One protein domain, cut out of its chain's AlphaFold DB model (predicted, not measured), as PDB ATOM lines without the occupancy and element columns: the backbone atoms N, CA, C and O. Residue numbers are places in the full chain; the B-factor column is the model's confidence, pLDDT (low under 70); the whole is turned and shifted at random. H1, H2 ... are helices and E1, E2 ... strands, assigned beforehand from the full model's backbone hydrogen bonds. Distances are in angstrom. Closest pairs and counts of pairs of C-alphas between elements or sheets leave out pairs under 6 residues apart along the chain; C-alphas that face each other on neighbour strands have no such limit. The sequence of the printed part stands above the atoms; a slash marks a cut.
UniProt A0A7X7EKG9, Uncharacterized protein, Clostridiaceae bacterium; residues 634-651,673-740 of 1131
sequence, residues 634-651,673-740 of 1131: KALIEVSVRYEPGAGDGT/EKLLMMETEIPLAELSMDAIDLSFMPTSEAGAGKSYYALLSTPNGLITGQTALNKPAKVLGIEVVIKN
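What this domain is: This is residues 634 to 651 and 673 to 740 of the 1131 residues of an uncharacterized protein of Clostridiaceae bacterium (UniProt A0A7X7EKG9). Two three-stranded antiparallel sheets lie face to face as an elongated sandwich, with strands running roughly along its length, and the short helix H1 sits at one end, in the passage from one sheet to the other. One sheet has the order E2, E1, E6 and is twisted; the other, E3, E4, E5, has shorter strands and is a meander, each strand the antiparallel neighbour of the one before. The 86 printed residues hold six named strands and one named helix, in the order E1, E2, H1, E3, E4, E5, E6, and the class is mostly strand. The whole is only just compact, close to loose, with a radius of gyration of the C-alphas of 14.2 A and spans of 43 by 25 by 17 A.

Where its parts are: Find C-alpha 634 at (-34.315, -54.013, 54.683); from there E1 runs through residues 634 to 644, 32.9 A long. Beyond the cut, E2 takes residues 673 to 683 and is 30.4 A long. Directly after it comes H1, residues 684 to 689, with C-alpha 684 at (-29.800, -54.921, 52.350). Next look for E3 at residues 692 to 699, 22.5 A, E4 at residues 707 to 714, 23.2 A, and E5 at residues 717 to 720. E6, residues 730 to 740, runs 31.6 A to C-alpha 740 at (-35.090, -48.496, 58.220).

How they stand to each other: Begin with inner strand E1. Beside it is E6, antiparallel at 163 degrees, where you find N 638 and O 737 2.9 A apart. E2 is its other antiparallel neighbour, at 164 degrees, with N 637 and O 680 2.8 A apart. Across the sandwich, the strands of the two sheets stand at 28 degrees; the closest C-alphas of E2 and E4 are those of Met 677 and Ala 710, 6.2 A. E3 and E4 form a hairpin, with N 695 and O 711 at 2.9 A. E4 and E5 form another, with N 712 and O 719 at 2.9 A. Residues 725 to 726 pair antiparallel with residues 707 to 708 of E4. E6 is apart from E3 and E4. H1 only grazes the sheet of E2, E1 and E6, with its residues 684 to 687; 1 of its 2 O i to N i+4 pairs is within hydrogen-bond range.

The domain as a whole: The C-alphas farthest apart, those of Ala 685 and Gly 703, are 44.5 A from each other. Residues 652 to 672 are not printed; C-alphas 651 and 673 are 9.2 A apart across that cut. Of the links printed whole, none is long. Mean pLDDT of the printed part is 76.5; look for values under 70 at residues 647 to 651, 697 to 706, 709, 711 and 715 to 722.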
ATOM      1  N   LYS A 634     -33.837 -54.676  55.906       86.31
ATOM      2  CA  LYS A 634     -34.315 -54.013  54.683       86.31
ATOM      3  C   LYS A 634     -34.101 -52.506  54.746       86.31
ATOM      4  O   LYS A 634     -34.223 -51.921  55.815       86.31
ATOM      5  N   ALA A 635     -33.877 -51.886  53.594       90.94
ATOM      6  CA  ALA A 635     -34.061 -50.451  53.417       90.94
ATOM      7  C   ALA A 635     -35.446 -50.181  52.809       90.94
ATOM      8  O   ALA A 635     -35.844 -50.841  51.849       90.94
ATOM      9  N   LEU A 636     -36.158 -49.195  53.351       93.62
ATOM     10  CA  LEU A 636     -37.361 -48.617  52.752       93.62
ATOM     11  C   LEU A 636     -36.936 -47.430  51.881       93.62
ATOM     12  O   LEU A 636     -36.265 -46.526  52.377       93.62
ATOM     13  N   ILE A 637     -37.301 -47.441  50.601       95.38
ATOM     14  CA  ILE A 637     -36.946 -46.417  49.613       95.38
ATOM     15  C   ILE A 637     -38.219 -45.708  49.151       95.38
ATOM     16  O   ILE A 637     -39.119 -46.326  48.583       95.38
ATOM     17  N   GLU A 638     -38.269 -44.397  49.368       96.62
ATOM     18  CA  GLU A 638     -39.333 -43.500  48.916       96.62
ATOM     19  C   GLU A 638     -38.789 -42.557  47.836       96.62
ATOM     20  O   GLU A 638     -37.789 -41.868  48.047       96.62
ATOM     21  N   VAL A 639     -39.475 -42.479  46.694       95.25
ATOM     22  CA  VAL A 639     -39.176 -41.524  45.617       95.25
ATOM     23  C   VAL A 639     -40.340 -40.558  45.483       95.25
ATOM     24  O   VAL A 639     -41.470 -40.955  45.188       95.25
ATOM     25  N   SER A 640     -40.064 -39.275  45.682       94.31
ATOM     26  CA  SER A 640     -41.035 -38.194  45.552       94.31
ATOM     27  C   SER A 640     -40.582 -37.133  44.555       94.31
ATOM     28  O   SER A 640     -39.389 -36.912  44.360       94.31
ATOM     29  N   VAL A 641     -41.536 -36.411  43.974       91.12
ATOM     30  CA  VAL A 641     -41.276 -35.261  43.101       91.12
ATOM     31  C   VAL A 641     -41.934 -34.012  43.679       91.12
ATOM     32  O   VAL A 641     -43.082 -34.054  44.126       91.12
ATOM     33  N   ARG A 642     -41.207 -32.889  43.665       89.94
ATOM     34  CA  ARG A 642     -41.747 -31.558  43.973       89.94
ATOM     35  C   ARG A 642     -42.071 -30.828  42.673       89.94
ATOM     36  O   ARG A 642     -41.236 -30.790  41.766       89.94
ATOM     37  N   TYR A 643     -43.270 -30.261  42.567       87.06
ATOM     38  CA  TYR A 643     -43.786 -29.718  41.306       87.06
ATOM     39  C   TYR A 643     -44.797 -28.582  41.508       87.06
ATOM     40  O   TYR A 643     -45.349 -28.396  42.589       87.06
ATOM     41  N   GLU A 644     -45.031 -27.823  40.440       86.38
ATOM     42  CA  GLU A 644     -46.132 -26.868  40.306       86.38
ATOM     43  C   GLU A 644     -47.282 -27.581  39.553       86.38
ATOM     44  O   GLU A 644     -47.061 -28.040  38.421       86.38
ATOM     45  N   PRO A 645     -48.488 -27.730  40.140       80.06
ATOM     46  CA  PRO A 645     -49.625 -28.400  39.507       80.06
ATOM     47  C   PRO A 645     -50.074 -27.787  38.181       80.06
ATOM     48  O   PRO A 645     -50.141 -26.566  38.032       80.06
ATOM     49  N   GLY A 646     -50.426 -28.645  37.221       73.12
ATOM     50  CA  GLY A 646     -50.978 -28.239  35.929       73.12
ATOM     51  C   GLY A 646     -52.499 -28.371  35.841       73.12
ATOM     52  O   GLY A 646     -53.154 -29.009  36.668       73.12
ATOM     53  N   ALA A 647     -53.077 -27.775  34.797       61.25
ATOM     54  CA  ALA A 647     -54.498 -27.905  34.502       61.25
ATOM     55  C   ALA A 647     -54.831 -29.367  34.140       61.25
ATOM     56  O   ALA A 647     -54.437 -29.859  33.083       61.25
ATOM     57  N   GLY A 648     -55.557 -30.055  35.027       57.78
ATOM     58  CA  GLY A 648     -55.894 -31.478  34.883       57.78
ATOM     59  C   GLY A 648     -55.066 -32.452  35.735       57.78
ATOM     60  O   GLY A 648     -55.296 -33.650  35.639       57.78
ATOM     61  N   ASP A 649     -54.171 -31.961  36.601       56.75
ATOM     62  CA  ASP A 649     -53.447 -32.757  37.619       56.75
ATOM     63  C   ASP A 649     -54.377 -33.349  38.709       56.75
ATOM     64  O   ASP A 649     -54.009 -34.263  39.438       56.75
ATOM     65  N   GLY A 650     -55.616 -32.854  38.818       55.03
ATOM     66  CA  GLY A 650     -56.627 -33.343  39.769       55.03
ATOM     67  C   GLY A 650     -56.547 -32.717  41.166       55.03
ATOM     68  O   GLY A 650     -57.498 -32.826  41.938       55.03
ATOM     69  N   THR A 651     -55.467 -31.999  41.482       54.78
ATOM     70  CA  THR A 651     -55.346 -31.214  42.718       54.78
ATOM     71  C   THR A 651     -56.282 -29.997  42.742       54.78
ATOM     72  O   THR A 651     -56.673 -29.430  41.714       54.78
ATOM     73  N   GLU A 673     -46.432 -28.476  45.290       84.25
ATOM     74  CA  GLU A 673     -46.871 -29.756  45.846       84.25
ATOM     75  C   GLU A 673     -45.711 -30.765  45.909       84.25
ATOM     76  O   GLU A 673     -44.718 -30.656  45.179       84.25
ATOM     77  N   LYS A 674     -45.844 -31.776  46.779       89.38
ATOM     78  CA  LYS A 674     -44.965 -32.957  46.835       89.38
ATOM     79  C   LYS A 674     -45.800 -34.215  46.591       89.38
ATOM     80  O   LYS A 674     -46.664 -34.539  47.400       89.38
ATOM     81  N   LEU A 675     -45.480 -34.957  45.533       89.69
ATOM     82  CA  LEU A 675     -46.091 -36.249  45.224       89.69
ATOM     83  C   LEU A 675     -45.125 -37.391  45.555       89.69
ATOM     84  O   LEU A 675     -43.999 -37.393  45.062       89.69
ATOM     85  N   LEU A 676     -45.570 -38.373  46.341       90.69
ATOM     86  CA  LEU A 676     -44.886 -39.662  46.492       90.69
ATOM     87  C   LEU A 676     -45.244 -40.540  45.285       90.69
ATOM     88  O   LEU A 676     -46.421 -40.788  45.041       90.69
ATOM     89  N   MET A 677     -44.247 -40.971  44.510       81.69
ATOM     90  CA  MET A 677     -44.443 -41.752  43.277       81.69
ATOM     91  C   MET A 677     -44.145 -43.243  43.463       81.69
ATOM     92  O   MET A 677     -44.744 -44.091  42.797       81.69
ATOM     93  N   MET A 678     -43.218 -43.570  44.366       85.44
ATOM     94  CA  MET A 678     -42.806 -44.934  44.689       85.44
ATOM     95  C   MET A 678     -42.459 -45.039  46.174       85.44
ATOM     96  O   MET A 678     -41.804 -44.154  46.718       85.44
ATOM     97  N   GLU A 679     -42.852 -46.151  46.782       92.38
ATOM     98  CA  GLU A 679     -42.451 -46.604  48.113       92.38
ATOM     99  C   GLU A 679     -42.190 -48.116  48.006       92.38
ATOM    100  O   GLU A 679     -43.012 -48.837  47.431       92.38
ATOM    101  N   THR A 680     -41.029 -48.599  48.457       86.62
ATOM    102  CA  THR A 680     -40.661 -50.024  48.352       86.62
ATOM    103  C   THR A 680     -39.642 -50.452  49.413       86.62
ATOM    104  O   THR A 680     -38.735 -49.694  49.745       86.62
ATOM    105  N   GLU A 681     -39.771 -51.670  49.949       90.69
ATOM    106  CA  GLU A 681     -38.785 -52.266  50.860       90.69
ATOM    107  C   GLU A 681     -37.899 -53.277  50.126       90.69
ATOM    108  O   GLU A 681     -38.403 -54.277  49.614       90.69
ATOM    109  N   ILE A 682     -36.578 -53.083  50.159       86.81
ATOM    110  CA  ILE A 682     -35.600 -53.982  49.527       86.81
ATOM    111  C   ILE A 682     -34.608 -54.500  50.588       86.81
ATOM    112  O   ILE A 682     -34.085 -53.700  51.371       86.81
ATOM    113  N   PRO A 683     -34.314 -55.814  50.654       88.56
ATOM    114  CA  PRO A 683     -33.289 -56.357  51.545       88.56
ATOM    115  C   PRO A 683     -31.909 -55.718  51.331       88.56
ATOM    116  O   PRO A 683     -31.430 -55.636  50.201       88.56
ATOM    117  N   LEU A 684     -31.202 -55.369  52.411       89.31
ATOM    118  CA  LEU A 684     -29.800 -54.921  52.350       89.31
ATOM    119  C   LEU A 684     -28.889 -55.976  51.703       89.31
ATOM    120  O   LEU A 684     -27.907 -55.623  51.053       89.31
ATOM    121  N   ALA A 685     -29.256 -57.256  51.832       87.50
ATOM    122  CA  ALA A 685     -28.609 -58.366  51.147       87.50
ATOM    123  C   ALA A 685     -28.747 -58.246  49.618       87.50
ATOM    124  O   ALA A 685     -27.733 -58.285  48.928       87.50
ATOM    125  N   GLU A 686     -29.954 -58.031  49.081       84.88
ATOM    126  CA  GLU A 686     -30.147 -57.766  47.644       84.88
ATOM    127  C   GLU A 686     -29.355 -56.528  47.213       84.88
ATOM    128  O   GLU A 686     -28.583 -56.599  46.262       84.88
ATOM    129  N   LEU A 687     -29.488 -55.429  47.959       91.44
ATOM    130  CA  LEU A 687     -28.804 -54.172  47.657       91.44
ATOM    131  C   LEU A 687     -27.275 -54.317  47.667       91.44
ATOM    132  O   LEU A 687     -26.613 -53.633  46.900       91.44
ATOM    133  N   SER A 688     -26.705 -55.250  48.441       93.19
ATOM    134  CA  SER A 688     -25.262 -55.535  48.417       93.19
ATOM    135  C   SER A 688     -24.759 -56.194  47.127       93.19
ATOM    136  O   SER A 688     -23.560 -56.150  46.861       93.19
ATOM    137  N   MET A 689     -25.635 -56.807  46.321       85.38
ATOM    138  CA  MET A 689     -25.218 -57.495  45.094       85.38
ATOM    139  C   MET A 689     -24.769 -56.493  44.032       85.38
ATOM    140  O   MET A 689     -23.749 -56.717  43.374       85.38
ATOM    141  N   ASP A 690     -25.524 -55.402  43.862       90.00
ATOM    142  CA  ASP A 690     -25.235 -54.376  42.867       90.00
ATOM    143  C   ASP A 690     -26.013 -53.064  43.072       90.00
ATOM    144  O   ASP A 690     -27.026 -53.024  43.770       90.00
ATOM    145  N   ALA A 691     -25.558 -51.989  42.423       91.50
ATOM    146  CA  ALA A 691     -26.240 -50.694  42.452       91.50
ATOM    147  C   ALA A 691     -27.648 -50.755  41.823       91.50
ATOM    148  O   ALA A 691     -27.896 -51.538  40.899       91.50
ATOM    149  N   ILE A 692     -28.545 -49.879  42.284       90.19
ATOM    150  CA  ILE A 692     -29.906 -49.717  41.747       90.19
ATOM    151  C   ILE A 692     -30.005 -48.436  40.909       90.19
ATOM    152  O   ILE A 692     -29.322 -47.458  41.197       90.19
ATOM    153  N   ASP A 693     -30.843 -48.421  39.874       84.31
ATOM    154  CA  ASP A 693     -30.960 -47.296  38.936       84.31
ATOM    155  C   ASP A 693     -32.400 -46.766  38.854       84.31
ATOM    156  O   ASP A 693     -33.307 -47.500  38.463       84.31
ATOM    157  N   LEU A 694     -32.610 -45.492  39.192       85.06
ATOM    158  CA  LEU A 694     -33.887 -44.777  39.126       85.06
ATOM    159  C   LEU A 694     -33.984 -43.927  37.847       85.06
ATOM    160  O   LEU A 694     -33.089 -43.139  37.533       85.06
ATOM    161  N   SER A 695     -35.111 -44.035  37.148       77.62
ATOM    162  CA  SER A 695     -35.487 -43.206  35.997       77.62
ATOM    163  C   SER A 695     -36.991 -42.893  36.007       77.62
ATOM    164  O   SER A 695     -37.733 -43.359  36.876       77.62
ATOM    165  N   PHE A 696     -37.460 -42.086  35.050       71.25
ATOM    166  CA  PHE A 696     -38.877 -41.735  34.918       71.25
ATOM    167  C   PHE A 696     -39.383 -41.980  33.494       71.25
ATOM    168  O   PHE A 696     -38.887 -41.392  32.534       71.25
ATOM    169  N   MET A 697     -40.405 -42.826  33.365       60.84
ATOM    170  CA  MET A 697     -41.026 -43.166  32.086       60.84
ATOM    171  C   MET A 697     -42.221 -42.243  31.807       60.84
ATOM    172  O   MET A 697     -43.135 -42.191  32.637       60.84
ATOM    173  N   PRO A 698     -42.256 -41.530  30.666       58.34
ATOM    174  CA  PRO A 698     -43.425 -40.764  30.260       58.34
ATOM    175  C   PRO A 698     -44.541 -41.685  29.747       58.34
ATOM    176  O   PRO A 698     -44.279 -42.660  29.047       58.34
ATOM    177  N   THR A 699     -45.795 -41.330  30.020       54.59
ATOM    178  CA  THR A 699     -46.979 -41.895  29.357       54.59
ATOM    179  C   THR A 699     -47.690 -40.816  28.540       54.59
ATOM    180  O   THR A 699     -47.722 -39.640  28.922       54.59
ATOM    181  N   SER A 700     -48.218 -41.199  27.373       48.19
ATOM    182  CA  SER A 700     -48.716 -40.255  26.366       48.19
ATOM    183  C   SER A 700     -50.087 -40.634  25.806       48.19
ATOM    184  O   SER A 700     -50.195 -41.508  24.948       48.19
ATOM    185  N   GLU A 701     -51.111 -39.880  26.197       36.22
ATOM    186  CA  GLU A 701     -52.294 -39.676  25.356       36.22
ATOM    187  C   GLU A 701     -51.936 -38.685  24.236       36.22
ATOM    188  O   GLU A 701     -51.288 -37.661  24.483       36.22
ATOM    189  N   ALA A 702     -52.370 -38.941  23.003       29.25
ATOM    190  CA  ALA A 702     -52.055 -38.082  21.862       29.25
ATOM    191  C   ALA A 702     -52.830 -36.745  21.900       29.25
ATOM    192  O   ALA A 702     -53.895 -36.610  21.304       29.25
ATOM    193  N   GLY A 703     -52.269 -35.733  22.574       36.94
ATOM    194  CA  GLY A 703     -52.769 -34.349  22.554       36.94
ATOM    195  C   GLY A 703     -52.945 -33.678  23.920       36.94
ATOM    196  O   GLY A 703     -53.235 -32.483  23.962       36.94
ATOM    197  N   ALA A 704     -52.739 -34.404  25.021       43.81
ATOM    198  CA  ALA A 704     -52.689 -33.848  26.375       43.81
ATOM    199  C   ALA A 704     -51.243 -33.829  26.915       43.81
ATOM    200  O   ALA A 704     -50.334 -34.399  26.312       43.81
ATOM    201  N   GLY A 705     -51.009 -33.143  28.040       54.81
ATOM    202  CA  GLY A 705     -49.679 -33.084  28.662       54.81
ATOM    203  C   GLY A 705     -49.161 -34.461  29.106       54.81
ATOM    204  O   GLY A 705     -49.949 -35.365  29.384       54.81
ATOM    205  N   LYS A 706     -47.833 -34.607  29.196       66.31
ATOM    206  CA  LYS A 706     -47.182 -35.849  29.644       66.31
ATOM    207  C   LYS A 706     -47.499 -36.139  31.113       66.31
ATOM    208  O   LYS A 706     -47.397 -35.240  31.950       66.31
ATOM    209  N   SER A 707     -47.792 -37.399  31.415       72.06
ATOM    210  CA  SER A 707     -47.703 -37.949  32.773       72.06
ATOM    211  C   SER A 707     -46.426 -38.787  32.907       72.06
ATOM    212  O   SER A 707     -45.838 -39.168  31.894       72.06
ATOM    213  N   TYR A 708     -45.973 -39.064  34.133       71.06
ATOM    214  CA  TYR A 708     -44.748 -39.837  34.390       71.06
ATOM    215  C   TYR A 708     -44.940 -40.883  35.490       71.06
ATOM    216  O   TYR A 708     -45.591 -40.604  36.495       71.06
ATOM    217  N   TYR A 709     -44.287 -42.036  35.344       69.88
ATOM    218  CA  TYR A 709     -44.085 -43.031  36.403       69.88
ATOM    219  C   TYR A 709     -42.603 -43.117  36.780       69.88
ATOM    220  O   TYR A 709     -41.738 -43.005  35.914       69.88
ATOM    221  N   ALA A 710     -42.307 -43.353  38.059       71.06
ATOM    222  CA  ALA A 710     -40.959 -43.695  38.512       71.06
ATOM    223  C   ALA A 710     -40.660 -45.173  38.203       71.06
ATOM    224  O   ALA A 710     -41.523 -46.026  38.413       71.06
ATOM    225  N   LEU A 711     -39.447 -45.476  37.742       63.41
ATOM    226  CA  LEU A 711     -38.952 -46.830  37.481       63.41
ATOM    227  C   LEU A 711     -37.632 -47.047  38.219       63.41
ATOM    228  O   LEU A 711     -36.705 -46.260  38.053       63.41
ATOM    229  N   LEU A 712     -37.529 -48.124  38.996       71.06
ATOM    230  CA  LEU A 712     -36.341 -48.471  39.774       71.06
ATOM    231  C   LEU A 712     -35.841 -49.856  39.359       71.06
ATOM    232  O   LEU A 712     -36.508 -50.861  39.592       71.06
ATOM    233  N   SER A 713     -34.668 -49.917  38.735       71.00
ATOM    234  CA  SER A 713     -33.993 -51.171  38.401       71.00
ATOM    235  C   SER A 713     -33.134 -51.618  39.581       71.00
ATOM    236  O   SER A 713     -32.172 -50.941  39.924       71.00
ATOM    237  N   THR A 714     -33.456 -52.762  40.172       73.44
ATOM    238  CA  THR A 714     -32.697 -53.441  41.232       73.44
ATOM    239  C   THR A 714     -31.939 -54.650  40.655       73.44
ATOM    240  O   THR A 714     -32.166 -55.002  39.492       73.44
ATOM    241  N   PRO A 715     -31.070 -55.328  41.432       64.19
ATOM    242  CA  PRO A 715     -30.456 -56.588  41.023       64.19
ATOM    243  C   PRO A 715     -31.467 -57.701  40.723       64.19
ATOM    244  O   PRO A 715     -31.166 -58.558  39.908       64.19
ATOM    245  N   ASN A 716     -32.656 -57.679  41.342       55.66
ATOM    246  CA  ASN A 716     -33.712 -58.674  41.123       55.66
ATOM    247  C   ASN A 716     -34.771 -58.237  40.086       55.66
ATOM    248  O   ASN A 716     -35.650 -59.031  39.734       55.66
ATOM    249  N   GLY A 717     -34.736 -57.009  39.545       51.12
ATOM    250  CA  GLY A 717     -35.621 -56.614  38.440       51.12
ATOM    251  C   GLY A 717     -35.984 -55.140  38.329       51.12
ATOM    252  O   GLY A 717     -35.202 -54.264  38.669       51.12
ATOM    253  N   LEU A 718     -37.168 -54.870  37.777       55.69
ATOM    254  CA  LEU A 718     -37.710 -53.524  37.613       55.69
ATOM    255  C   LEU A 718     -38.926 -53.355  38.527       55.69
ATOM    256  O   LEU A 718     -39.868 -54.141  38.453       55.69
ATOM    257  N   ILE A 719     -38.907 -52.319  39.358       56.16
ATOM    258  CA  ILE A 719     -40.016 -51.907  40.218       56.16
ATOM    259  C   ILE A 719     -40.624 -50.637  39.618       56.16
ATOM    260  O   ILE A 719     -39.923 -49.652  39.388       56.16
ATOM    261  N   THR A 720     -41.934 -50.652  39.379       58.00
ATOM    262  CA  THR A 720     -42.691 -49.498  38.868       58.00
ATOM    263  C   THR A 720     -43.397 -48.783  40.017       58.00
ATOM    264  O   THR A 720     -43.987 -49.421  40.887       58.00
ATOM    265  N   GLY A 721     -43.341 -47.450  40.030       58.34
ATOM    266  CA  GLY A 721     -44.024 -46.622  41.021       58.34
ATOM    267  C   GLY A 721     -45.546 -46.773  40.948       58.34
ATOM    268  O   GLY A 721     -46.120 -46.873  39.866       58.34
ATOM    269  N   GLN A 722     -46.211 -46.773  42.104       63.31
ATOM    270  CA  GLN A 722     -47.664 -46.962  42.189       63.31
ATOM    271  C   GLN A 722     -48.449 -45.710  41.765       63.31
ATOM    272  O   GLN A 722     -49.628 -45.804  41.424       63.31
ATOM    273  N   THR A 723     -47.819 -44.530  41.786       70.00
ATOM    274  CA  THR A 723     -48.490 -43.243  41.565       70.00
ATOM    275  C   THR A 723     -47.850 -42.470  40.415       70.00
ATOM    276  O   THR A 723     -46.648 -42.201  40.417       70.00
ATOM    277  N   ALA A 724     -48.673 -42.087  39.435       75.19
ATOM    278  CA  ALA A 724     -48.260 -41.246  38.319       75.19
ATOM    279  C   ALA A 724     -48.259 -39.759  38.703       75.19
ATOM    280  O   ALA A 724     -49.212 -39.270  39.308       75.19
ATOM    281  N   LEU A 725     -47.236 -39.025  38.263       77.69
ATOM    282  CA  LEU A 725     -47.241 -37.564  38.248       77.69
ATOM    283  C   LEU A 725     -48.005 -37.093  37.009       77.69
ATOM    284  O   LEU A 725     -47.572 -37.370  35.890       77.69
ATOM    285  N   ASN A 726     -49.129 -36.399  37.193       76.62
ATOM    286  CA  ASN A 726     -50.069 -36.124  36.109       76.62
ATOM    287  C   ASN A 726     -49.990 -34.690  35.593       76.62
ATOM    288  O   ASN A 726     -50.375 -33.752  36.280       76.62
ATOM    289  N   LYS A 727     -49.564 -34.529  34.333       77.81
ATOM    290  CA  LYS A 727     -49.645 -33.256  33.592       77.81
ATOM    291  C   LYS A 727     -49.121 -32.036  34.399       77.81
ATOM    292  O   LYS A 727     -49.792 -31.004  34.422       77.81
ATOM    293  N   PRO A 728     -47.942 -32.120  35.061       80.44
ATOM    294  CA  PRO A 728     -47.417 -31.035  35.894       80.44
ATOM    295  C   PRO A 728     -47.126 -29.786  35.048       80.44
ATOM    296  O   PRO A 728     -46.639 -29.901  33.923       80.44
ATOM    297  N   ALA A 729     -47.361 -28.589  35.594       79.62
ATOM    298  CA  ALA A 729     -46.993 -27.345  34.914       79.62
ATOM    299  C   ALA A 729     -45.467 -27.182  34.843       79.62
ATOM    300  O   ALA A 729     -44.930 -26.727  33.833       79.62
ATOM    301  N   LYS A 730     -44.770 -27.576  35.917       82.25
ATOM    302  CA  LYS A 730     -43.310 -27.533  36.034       82.25
ATOM    303  C   LYS A 730     -42.835 -28.476  37.136       82.25
ATOM    304  O   LYS A 730     -43.425 -28.515  38.212       82.25
ATOM    305  N   VAL A 731     -41.751 -29.208  36.892       84.56
ATOM    306  CA  VAL A 731     -41.071 -30.012  37.920       84.56
ATOM    307  C   VAL A 731     -39.944 -29.181  38.537       84.56
ATOM    308  O   VAL A 731     -39.256 -28.452  37.827       84.56
ATOM    309  N   LEU A 732     -39.778 -29.263  39.859       84.88
ATOM    310  CA  LEU A 732     -38.803 -28.480  40.631       84.88
ATOM    311  C   LEU A 732     -37.667 -29.326  41.209       84.88
ATOM    312  O   LEU A 732     -36.593 -28.798  41.496       84.88
ATOM    313  N   GLY A 733     -37.889 -30.626  41.387       88.06
ATOM    314  CA  GLY A 733     -36.854 -31.542  41.844       88.06
ATOM    315  C   GLY A 733     -37.372 -32.910  42.263       88.06
ATOM    316  O   GLY A 733     -38.577 -33.117  42.428       88.06
ATOM    317  N   ILE A 734     -36.428 -33.831  42.434       92.31
ATOM    318  CA  ILE A 734     -36.643 -35.210  42.871       92.31
ATOM    319  C   ILE A 734     -36.080 -35.338  44.287       92.31
ATOM    320  O   ILE A 734     -34.962 -34.903  44.562       92.31
ATOM    321  N   GLU A 735     -36.852 -35.950  45.176       94.31
ATOM    322  CA  GLU A 735     -36.488 -36.250  46.557       94.31
ATOM    323  C   GLU A 735     -36.459 -37.770  46.737       94.31
ATOM    324  O   GLU A 735     -37.473 -38.435  46.514       94.31
ATOM    325  N   VAL A 736     -35.309 -38.317  47.131       96.00
ATOM    326  CA  VAL A 736     -35.142 -39.745  47.434       96.00
ATOM    327  C   VAL A 736     -34.858 -39.883  48.920       96.00
ATOM    328  O   VAL A 736     -33.948 -39.238  49.443       96.00
ATOM    329  N   VAL A 737     -35.645 -40.708  49.604       95.94
ATOM    330  CA  VAL A 737     -35.563 -40.910  51.052       95.94
ATOM    331  C   VAL A 737     -35.358 -42.394  51.335       95.94
ATOM    332  O   VAL A 737     -36.074 -43.235  50.798       95.94
ATOM    333  N   ILE A 738     -34.371 -42.716  52.169       95.25
ATOM    334  CA  ILE A 738     -33.985 -44.084  52.528       95.25
ATOM    335  C   ILE A 738     -34.125 -44.231  54.047       95.25
ATOM    336  O   ILE A 738     -33.520 -43.472  54.805       95.25
ATOM    337  N   LYS A 739     -34.941 -45.188  54.497       91.50
ATOM    338  CA  LYS A 739     -35.322 -45.413  55.904       91.50
ATOM    339  C   LYS A 739     -35.114 -46.873  56.310       91.50
ATOM    340  O   LYS A 739     -34.832 -47.722  55.464       91.50
ATOM    341  N   ASN A 740     -35.272 -47.166  57.604       84.75
ATOM    342  CA  ASN A 740     -35.090 -48.496  58.220       84.75
ATOM    343  C   ASN A 740     -33.675 -49.093  58.041       84.75
ATOM    344  O   ASN A 740     -33.432 -50.260  58.349       84.75
TER     345      ASN A 740